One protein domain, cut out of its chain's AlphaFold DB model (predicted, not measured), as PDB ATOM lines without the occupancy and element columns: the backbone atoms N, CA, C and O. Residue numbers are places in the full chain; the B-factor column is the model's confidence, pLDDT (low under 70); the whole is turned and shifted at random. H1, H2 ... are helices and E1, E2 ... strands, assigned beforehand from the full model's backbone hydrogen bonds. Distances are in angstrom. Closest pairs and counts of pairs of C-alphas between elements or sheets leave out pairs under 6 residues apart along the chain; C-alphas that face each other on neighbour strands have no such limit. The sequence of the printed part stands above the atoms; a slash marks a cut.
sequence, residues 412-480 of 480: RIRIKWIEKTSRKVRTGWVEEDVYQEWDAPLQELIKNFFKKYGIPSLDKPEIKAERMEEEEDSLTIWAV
ATOM      1  N   ARG A 412     212.189 278.930 222.098       75.50
ATOM      2  CA  ARG A 412     212.501 278.658 223.501       75.50
ATOM      3  C   ARG A 412     211.836 277.357 223.915       75.50
ATOM      4  O   ARG A 412     210.609 277.272 223.959       75.50
ATOM      5  N   ILE A 413     212.642 276.357 224.257       84.88
ATOM      6  CA  ILE A 413     212.139 275.094 224.793       84.88
ATOM      7  C   ILE A 413     212.217 275.150 226.314       84.88
ATOM      8  O   ILE A 413     213.301 275.259 226.893       84.88
ATOM      9  N   ARG A 414     211.059 275.034 226.969       79.12
ATOM     10  CA  ARG A 414     210.964 274.839 228.422       79.12
ATOM     11  C   ARG A 414     210.683 273.373 228.715       79.12
ATOM     12  O   ARG A 414     209.632 272.858 228.336       79.12
ATOM     13  N   ILE A 415     211.607 272.713 229.413       87.19
ATOM     14  CA  ILE A 415     211.462 271.321 229.846       87.19
ATOM     15  C   ILE A 415     211.272 271.291 231.356       87.19
ATOM     16  O   ILE A 415     212.174 271.632 232.129       87.19
ATOM     17  N   LYS A 416     210.097 270.828 231.782       83.62
ATOM     18  CA  LYS A 416     209.858 270.439 233.172       83.62
ATOM     19  C   LYS A 416     210.167 268.960 233.333       83.62
ATOM     20  O   LYS A 416     209.632 268.150 232.581       83.62
ATOM     21  N   TRP A 417     210.955 268.605 234.342       85.44
ATOM     22  CA  TRP A 417     211.175 267.206 234.715       85.44
ATOM     23  C   TRP A 417     210.760 266.944 236.162       85.44
ATOM     24  O   TRP A 417     210.847 267.822 237.030       85.44
ATOM     25  N   ILE A 418     210.299 265.718 236.420       83.75
ATOM     26  CA  ILE A 418     209.863 265.251 237.739       83.75
ATOM     27  C   ILE A 418     210.554 263.917 238.045       83.75
ATOM     28  O   ILE A 418     210.191 262.880 237.511       83.75
ATOM     29  N   GLU A 419     211.519 263.907 238.961       83.44
ATOM     30  CA  GLU A 419     212.127 262.668 239.457       83.44
ATOM     31  C   GLU A 419     211.363 262.201 240.692       83.44
ATOM     32  O   GLU A 419     211.402 262.828 241.758       83.44
ATOM     33  N   LYS A 420     210.668 261.070 240.563       86.06
ATOM     34  CA  LYS A 420     210.051 260.378 241.693       86.06
ATOM     35  C   LYS A 420     210.970 259.253 242.151       86.06
ATOM     36  O   LYS A 420     211.093 258.226 241.495       86.06
ATOM     37  N   THR A 421     211.577 259.425 243.317       86.44
ATOM     38  CA  THR A 421     212.192 258.317 244.059       86.44
ATOM     39  C   THR A 421     211.214 257.818 245.118       86.44
ATOM     40  O   THR A 421     210.339 258.563 245.557       86.44
ATOM     41  N   SER A 422     211.402 256.592 245.611       86.25
ATOM     42  CA  SER A 422     210.581 256.013 246.691       86.25
ATOM     43  C   SER A 422     210.548 256.842 247.984       86.25
ATOM     44  O   SER A 422     209.738 256.572 248.864       86.25
ATOM     45  N   ARG A 423     211.430 257.841 248.123       86.50
ATOM     46  CA  ARG A 423     211.573 258.672 249.327       86.50
ATOM     47  C   ARG A 423     211.409 260.169 249.076       86.50
ATOM     48  O   ARG A 423     211.328 260.926 250.039       86.50
ATOM     49  N   LYS A 424     211.429 260.624 247.820       85.19
ATOM     50  CA  LYS A 424     211.430 262.053 247.489       85.19
ATOM     51  C   LYS A 424     210.992 262.295 246.052       85.19
ATOM     52  O   LYS A 424     211.466 261.619 245.142       85.19
ATOM     53  N   VAL A 425     210.171 263.323 245.866       89.06
ATOM     54  CA  VAL A 425     209.888 263.915 244.557       89.06
ATOM     55  C   VAL A 425     210.787 265.137 244.384       89.06
ATOM     56  O   VAL A 425     210.863 265.982 245.280       89.06
ATOM     57  N   ARG A 426     211.506 265.216 243.266       81.50
ATOM     58  CA  ARG A 426     212.252 266.405 242.844       81.50
ATOM     59  C   ARG A 426     211.653 266.903 241.542       81.50
ATOM     60  O   ARG A 426     211.356 266.107 240.662       81.50
ATOM     61  N   THR A 427     211.473 268.207 241.434       85.31
ATOM     62  CA  THR A 427     211.007 268.858 240.210       85.31
ATOM     63  C   THR A 427     212.032 269.895 239.801       85.31
ATOM     64  O   THR A 427     212.513 270.637 240.661       85.31
ATOM     65  N   GLY A 428     212.345 269.958 238.514       82.81
ATOM     66  CA  GLY A 428     213.233 270.969 237.956       82.81
ATOM     67  C   GLY A 428     212.681 271.530 236.655       82.81
ATOM     68  O   GLY A 428     211.867 270.892 235.986       82.81
ATOM     69  N   TRP A 429     213.137 272.731 236.325       84.62
ATOM     70  CA  TRP A 429     212.895 273.384 235.047       84.62
ATOM     71  C   TRP A 429     214.233 273.629 234.372       84.62
ATOM     72  O   TRP A 429     215.215 273.955 235.046       84.62
ATOM     73  N   VAL A 430     214.263 273.470 233.058       81.50
ATOM     74  CA  VAL A 430     215.378 273.906 232.227       81.50
ATOM     75  C   VAL A 430     214.803 274.616 231.014       81.50
ATOM     76  O   VAL A 430     213.852 274.130 230.403       81.50
ATOM     77  N   GLU A 431     215.378 275.768 230.695       82.12
ATOM     78  CA  GLU A 431     215.034 276.554 229.516       82.12
ATOM     79  C   GLU A 431     216.256 276.597 228.608       82.12
ATOM     80  O   GLU A 431     217.365 276.870 229.077       82.12
ATOM     81  N   GLU A 432     216.072 276.295 227.328       80.81
ATOM     82  CA  GLU A 432     217.134 276.398 226.334       80.81
ATOM     83  C   GLU A 432     216.567 277.031 225.062       80.81
ATOM     84  O   GLU A 432     215.548 276.584 224.532       80.81
ATOM     85  N   ASP A 433     217.219 278.100 224.606       77.06
ATOM     86  CA  ASP A 433     216.912 278.737 223.329       77.06
ATOM     87  C   ASP A 433     217.582 277.902 222.228       77.06
ATOM     88  O   ASP A 433     218.809 277.761 222.182       77.06
ATOM     89  N   VAL A 434     216.766 277.290 221.374       76.25
ATOM     90  CA  VAL A 434     217.215 276.418 220.292       76.25
ATOM     91  C   VAL A 434     217.190 277.197 218.988       76.25
ATOM     92  O   VAL A 434     216.142 277.590 218.484       76.25
ATOM     93  N   TYR A 435     218.387 277.377 218.438       68.12
ATOM     94  CA  TYR A 435     218.636 277.961 217.129       68.12
ATOM     95  C   TYR A 435     218.942 276.815 216.165       68.12
ATOM     96  O   TYR A 435     220.109 276.463 215.978       68.12
ATOM     97  N   GLN A 436     217.922 276.148 215.629       58.12
ATOM     98  CA  GLN A 436     218.170 275.102 214.641       58.12
ATOM     99  C   GLN A 436     217.041 275.010 213.619       58.12
ATOM    100  O   GLN A 436     215.867 274.961 213.983       58.12
ATOM    101  N   GLU A 437     217.430 274.979 212.342       54.28
ATOM    102  CA  GLU A 437     216.566 274.585 211.230       54.28
ATOM    103  C   GLU A 437     215.985 273.195 211.536       54.28
ATOM    104  O   GLU A 437     216.685 272.311 212.039       54.28
ATOM    105  N   TRP A 438     214.683 273.038 211.307       55.62
ATOM    106  CA  TRP A 438     213.817 271.948 211.783       55.62
ATOM    107  C   TRP A 438     214.096 270.554 211.182       55.62
ATOM    108  O   TRP A 438     213.207 269.707 211.128       55.62
ATOM    109  N   ASP A 439     215.323 270.268 210.758       53.59
ATOM    110  CA  ASP A 439     215.640 269.012 210.074       53.59
ATOM    111  C   ASP A 439     215.850 267.837 211.042       53.59
ATOM    112  O   ASP A 439     215.714 266.675 210.657       53.59
ATOM    113  N   ALA A 440     216.136 268.107 212.320       64.81
ATOM    114  CA  ALA A 440     216.218 267.062 213.335       64.81
ATOM    115  C   ALA A 440     214.835 266.811 213.969       64.81
ATOM    116  O   ALA A 440     214.215 267.748 214.480       64.81
ATOM    117  N   PRO A 441     214.348 265.557 214.031       78.62
ATOM    118  CA  PRO A 441     213.089 265.262 214.703       78.62
ATOM    119  C   PRO A 441     213.177 265.673 216.179       78.62
ATOM    120  O   PRO A 441     214.142 265.336 216.864       78.62
ATOM    121  N   LEU A 442     212.143 266.343 216.706       75.00
ATOM    122  CA  LEU A 442     212.053 266.833 218.096       75.00
ATOM    123  C   LEU A 442     212.505 265.797 219.147       75.00
ATOM    124  O   LEU A 442     213.108 266.128 220.167       75.00
ATOM    125  N   GLN A 443     212.255 264.515 218.877       73.38
ATOM    126  CA  GLN A 443     212.688 263.403 219.721       73.38
ATOM    127  C   GLN A 443     214.212 263.293 219.857       73.38
ATOM    128  O   GLN A 443     214.705 262.951 220.931       73.38
ATOM    129  N   GLU A 444     214.968 263.542 218.791       81.31
ATOM    130  CA  GLU A 444     216.430 263.524 218.814       81.31
ATOM    131  C   GLU A 444     216.985 264.725 219.577       81.31
ATOM    132  O   GLU A 444     217.916 264.573 220.369       81.31
ATOM    133  N   LEU A 445     216.343 265.887 219.441       80.38
ATOM    134  CA  LEU A 445     216.695 267.081 220.201       80.38
ATOM    135  C   LEU A 445     216.494 266.868 221.708       80.38
ATOM    136  O   LEU A 445     217.403 267.121 222.498       80.38
ATOM    137  N   ILE A 446     215.359 266.290 222.102       80.06
ATOM    138  CA  ILE A 446     215.072 265.923 223.497       80.06
ATOM    139  C   ILE A 446     216.058 264.856 224.012       80.06
ATOM    140  O   ILE A 446     216.541 264.947 225.143       80.06
ATOM    141  N   LYS A 447     216.420 263.859 223.193       81.31
ATOM    142  CA  LYS A 447     217.435 262.849 223.558       81.31
ATOM    143  C   LYS A 447     218.811 263.477 223.781       81.31
ATOM    144  O   LYS A 447     219.470 263.169 224.778       81.31
ATOM    145  N   ASN A 448     219.239 264.359 222.881       83.00
ATOM    146  CA  ASN A 448     220.507 265.076 222.990       83.00
ATOM    147  C   ASN A 448     220.518 266.002 224.207       83.00
ATOM    148  O   ASN A 448     221.523 266.056 224.917       83.00
ATOM    149  N   PHE A 449     219.388 266.644 224.499       82.81
ATOM    150  CA  PHE A 449     219.189 267.435 225.703       82.81
ATOM    151  C   PHE A 449     219.380 266.584 226.971       82.81
ATOM    152  O   PHE A 449     220.264 266.874 227.777       82.81
ATOM    153  N   PHE A 450     218.651 265.474 227.132       84.44
ATOM    154  CA  PHE A 450     218.807 264.618 228.316       84.44
ATOM    155  C   PHE A 450     220.237 264.087 228.469       84.44
ATOM    156  O   PHE A 450     220.797 264.107 229.569       84.44
ATOM    157  N   LYS A 451     220.870 263.709 227.352       85.44
ATOM    158  CA  LYS A 451     222.275 263.291 227.316       85.44
ATOM    159  C   LYS A 451     223.225 264.408 227.762       85.44
ATOM    160  O   LYS A 451     224.143 264.138 228.535       85.44
ATOM    161  N   LYS A 452     223.003 265.649 227.313       86.25
ATOM    162  CA  LYS A 452     223.807 266.834 227.664       86.25
ATOM    163  C   LYS A 452     223.755 267.139 229.162       86.25
ATOM    164  O   LYS A 452     224.792 267.444 229.745       86.25
ATOM    165  N   TYR A 453     222.588 266.998 229.792       82.00
ATOM    166  CA  TYR A 453     222.411 267.272 231.225       82.00
ATOM    167  C   TYR A 453     222.641 266.055 232.130       82.00
ATOM    168  O   TYR A 453     222.446 266.144 233.341       82.00
ATOM    169  N   GLY A 454     223.072 264.917 231.572       85.25
ATOM    170  CA  GLY A 454     223.296 263.691 232.342       85.25
ATOM    171  C   GLY A 454     222.024 263.156 233.001       85.25
ATOM    172  O   GLY A 454     222.104 262.452 234.009       85.25
ATOM    173  N   ILE A 455     220.858 263.502 232.454       79.44
ATOM    174  CA  ILE A 455     219.579 262.964 232.898       79.44
ATOM    175  C   ILE A 455     219.522 261.539 232.336       79.44
ATOM    176  O   ILE A 455     219.636 261.372 231.116       79.44
ATOM    177  N   PRO A 456     219.436 260.502 233.191       72.38
ATOM    178  CA  PRO A 456     219.421 259.119 232.732       72.38
ATOM    179  C   PRO A 456     218.304 258.955 231.704       72.38
ATOM    180  O   PRO A 456     217.202 259.459 231.911       72.38
ATOM    181  N   SER A 457     218.618 258.303 230.580       62.22
ATOM    182  CA  SER A 457     217.672 258.126 229.483       62.22
ATOM    183  C   SER A 457     216.386 257.525 230.032       62.22
ATOM    184  O   SER A 457     216.383 256.394 230.514       62.22
ATOM    185  N   LEU A 458     215.297 258.292 229.984       61.06
ATOM    186  CA  LEU A 458     213.970 257.742 230.194       61.06
ATOM    187  C   LEU A 458     213.781 256.708 229.082       61.06
ATOM    188  O   LEU A 458     213.814 257.061 227.906       61.06
ATOM    189  N   ASP A 459     213.633 255.429 229.433       58.16
ATOM    190  CA  ASP A 459     213.444 254.371 228.431       58.16
ATOM    191  C   ASP A 459     212.176 254.616 227.593       58.16
ATOM    192  O   ASP A 459     212.063 254.113 226.474       58.16
ATOM    193  N   LYS A 460     211.235 255.421 228.119       59.41
ATOM    194  CA  LYS A 460     210.028 255.928 227.450       59.41
ATOM    195  C   LYS A 460     209.579 257.258 228.084       59.41
ATOM    196  O   LYS A 460     208.743 257.214 228.983       59.41
ATOM    197  N   PRO A 461     210.115 258.426 227.687       63.62
ATOM    198  CA  PRO A 461     209.582 259.689 228.185       63.62
ATOM    199  C   PRO A 461     208.163 259.878 227.635       63.62
ATOM    200  O   PRO A 461     207.954 259.794 226.421       63.62
ATOM    201  N   GLU A 462     207.183 260.128 228.504       57.50
ATOM    202  CA  GLU A 462     205.880 260.623 228.053       57.50
ATOM    203  C   GLU A 462     206.051 262.114 227.756       57.50
ATOM    204  O   GLU A 462     206.147 262.934 228.670       57.50
ATOM    205  N   ILE A 463     206.179 262.443 226.469       63.56
ATOM    206  CA  ILE A 463     206.384 263.812 226.000       63.56
ATOM    207  C   ILE A 463     205.018 264.412 225.677       63.56
ATOM    208  O   ILE A 463     204.346 263.946 224.756       63.56
ATOM    209  N   LYS A 464     204.614 265.457 226.403       59.50
ATOM    210  CA  LYS A 464     203.466 266.297 226.027       59.50
ATOM    211  C   LYS A 464     203.989 267.650 225.592       59.50
ATOM    212  O   LYS A 464     204.657 268.320 226.368       59.50
ATOM    213  N   ALA A 465     203.712 268.029 224.355       60.03
ATOM    214  CA  ALA A 465     203.984 269.369 223.865       60.03
ATOM    215  C   ALA A 465     202.688 270.178 223.945       60.03
ATOM    216  O   ALA A 465     201.658 269.734 223.440       60.03
ATOM    217  N   GLU A 466     202.736 271.332 224.599       57.25
ATOM    218  CA  GLU A 466     201.616 272.263 224.696       57.25
ATOM    219  C   GLU A 466     202.086 273.628 224.191       57.25
ATOM    220  O   GLU A 466     203.125 274.144 224.622       57.25
ATOM    221  N   ARG A 467     201.347 274.184 223.226       50.56
ATOM    222  CA  ARG A 467     201.559 275.550 222.754       50.56
ATOM    223  C   ARG A 467     200.859 276.477 223.738       50.56
ATOM    224  O   ARG A 467     199.651 276.366 223.916       50.56
ATOM    225  N   MET A 468     201.616 277.349 224.393       42.91
ATOM    226  CA  MET A 468     201.044 278.337 225.304       42.91
ATOM    227  C   MET A 468     200.490 279.496 224.469       42.91
ATOM    228  O   MET A 468     201.227 280.089 223.690       42.91
ATOM    229  N   GLU A 469     199.204 279.820 224.621       44.78
ATOM    230  CA  GLU A 469     198.552 280.919 223.881       44.78
ATOM    231  C   GLU A 469     199.060 282.315 224.294       44.78
ATOM    232  O   GLU A 469     198.871 283.277 223.558       44.78
ATOM    233  N   GLU A 470     199.727 282.441 225.448       48.81
ATOM    234  CA  GLU A 470     200.184 283.733 225.991       48.81
ATOM    235  C   GLU A 470     201.542 284.211 225.439       48.81
ATOM    236  O   GLU A 470     201.854 285.397 225.518       48.81
ATOM    237  N   GLU A 471     202.343 283.321 224.852       54.56
ATOM    238  CA  GLU A 471     203.606 283.648 224.179       54.56
ATOM    239  C   GLU A 471     203.599 282.898 222.842       54.56
ATOM    240  O   GLU A 471     203.917 281.706 222.812       54.56
ATOM    241  N   GLU A 472     203.210 283.583 221.754       53.19
ATOM    242  CA  GLU A 472     202.955 283.000 220.419       53.19
ATOM    243  C   GLU A 472     204.124 282.151 219.860       53.19
ATOM    244  O   GLU A 472     203.890 281.286 219.004       53.19
ATOM    245  N   ASP A 473     205.323 282.310 220.442       62.22
ATOM    246  CA  ASP A 473     206.604 281.717 220.037       62.22
ATOM    247  C   ASP A 473     207.193 280.698 221.044       62.22
ATOM    248  O   ASP A 473     208.350 280.283 220.919       62.22
ATOM    249  N   SER A 474     206.442 280.285 222.074       56.91
ATOM    250  CA  SER A 474     206.947 279.348 223.094       56.91
ATOM    251  C   SER A 474     206.350 277.940 222.963       56.91
ATOM    252  O   SER A 474     205.135 277.745 222.874       56.91
ATOM    253  N   LEU A 475     207.219 276.921 222.987       62.28
ATOM    254  CA  LEU A 475     206.820 275.514 223.044       62.28
ATOM    255  C   LEU A 475     207.169 274.952 224.421       62.28
ATOM    256  O   LEU A 475     208.345 274.819 224.781       62.28
ATOM    257  N   THR A 476     206.148 274.587 225.194       66.25
ATOM    258  CA  THR A 476     206.361 273.934 226.487       66.25
ATOM    259  C   THR A 476     206.314 272.426 226.307       66.25
ATOM    260  O   THR A 476     205.344 271.880 225.782       66.25
ATOM    261  N   ILE A 477     207.371 271.745 226.753       72.12
ATOM    262  CA  ILE A 477     207.488 270.292 226.665       72.12
ATOM    263  C   ILE A 477     207.498 269.708 228.075       72.12
ATOM    264  O   ILE A 477     208.405 269.929 228.878       72.12
ATOM    265  N   TRP A 478     206.484 268.910 228.371       58.66
ATOM    266  CA  TRP A 478     206.398 268.118 229.584       58.66
ATOM    267  C   TRP A 478     207.037 266.760 229.322       58.66
ATOM    268  O   TRP A 478     206.587 266.038 228.436       58.66
ATOM    269  N   ALA A 479     208.059 266.408 230.098       64.00
ATOM    270  CA  ALA A 479     208.604 265.058 230.127       64.00
ATOM    271  C   ALA A 479     208.365 264.475 231.523       64.00
ATOM    272  O   ALA A 479     208.903 264.981 232.515       64.00
ATOM    273  N   VAL A 480     207.507 263.458 231.596       53.75
ATOM    274  CA  VAL A 480     207.156 262.770 232.852       53.75
ATOM    275  C   VAL A 480     208.014 261.534 233.055       53.75
ATOM    276  O   VAL A 480     208.200 260.776 232.074       53.75
TER     277      VAL A 480
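What this domain is: This is residues 412 to 480 of the 480 residues of the protein "Chromo domain-containing protein" of Ramazzottius varieornatus (UniProt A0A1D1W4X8). One twisted sheet of four strands has a single helix, H1, across one face; the long hairpin of E1 and E2 runs along most of its length. The 69 printed residues, mixed in class, bring E1, E2, H1, E3, E4; the mixed sheet's order is E2 E1 E4 E3. It is only just compact, close to loose (radius of gyration of the C-alphas 12.8 A), spanning 39 by 26 by 17 A.

How they stand to each other: Start at E1, residues 412 to 421; its antiparallel hairpin partner is E2, residues 424 to 434, with N 415 and O 430 2.8 A apart. H1, residues 442 to 452, is on the sheet, height 8.9 A, across the strands; every O i to N i+4 pair is within hydrogen-bond range. E3, residues 463 to 467, and E4, residues 474 to 479, form a hairpin, N 478 to O 464 2.8 A. E4 is parallel to E1, N 477 to O 414 3.0 A. E2, H1, E3 make a split strand-helix-strand unit, strands running the same way with E1 and E4 between, its crossover right-handed.

Where its parts are: Find C-alpha 412 at (212.501, 278.658, 223.501); E1 runs 28.9 A, E2 31.3 A, H1 15.2 A. E4 ends at C-alpha 479, (208.604, 265.058, 230.127).

The domain as a whole: The printed part has no cut; residues 457 to 476 are among those under pLDDT 70.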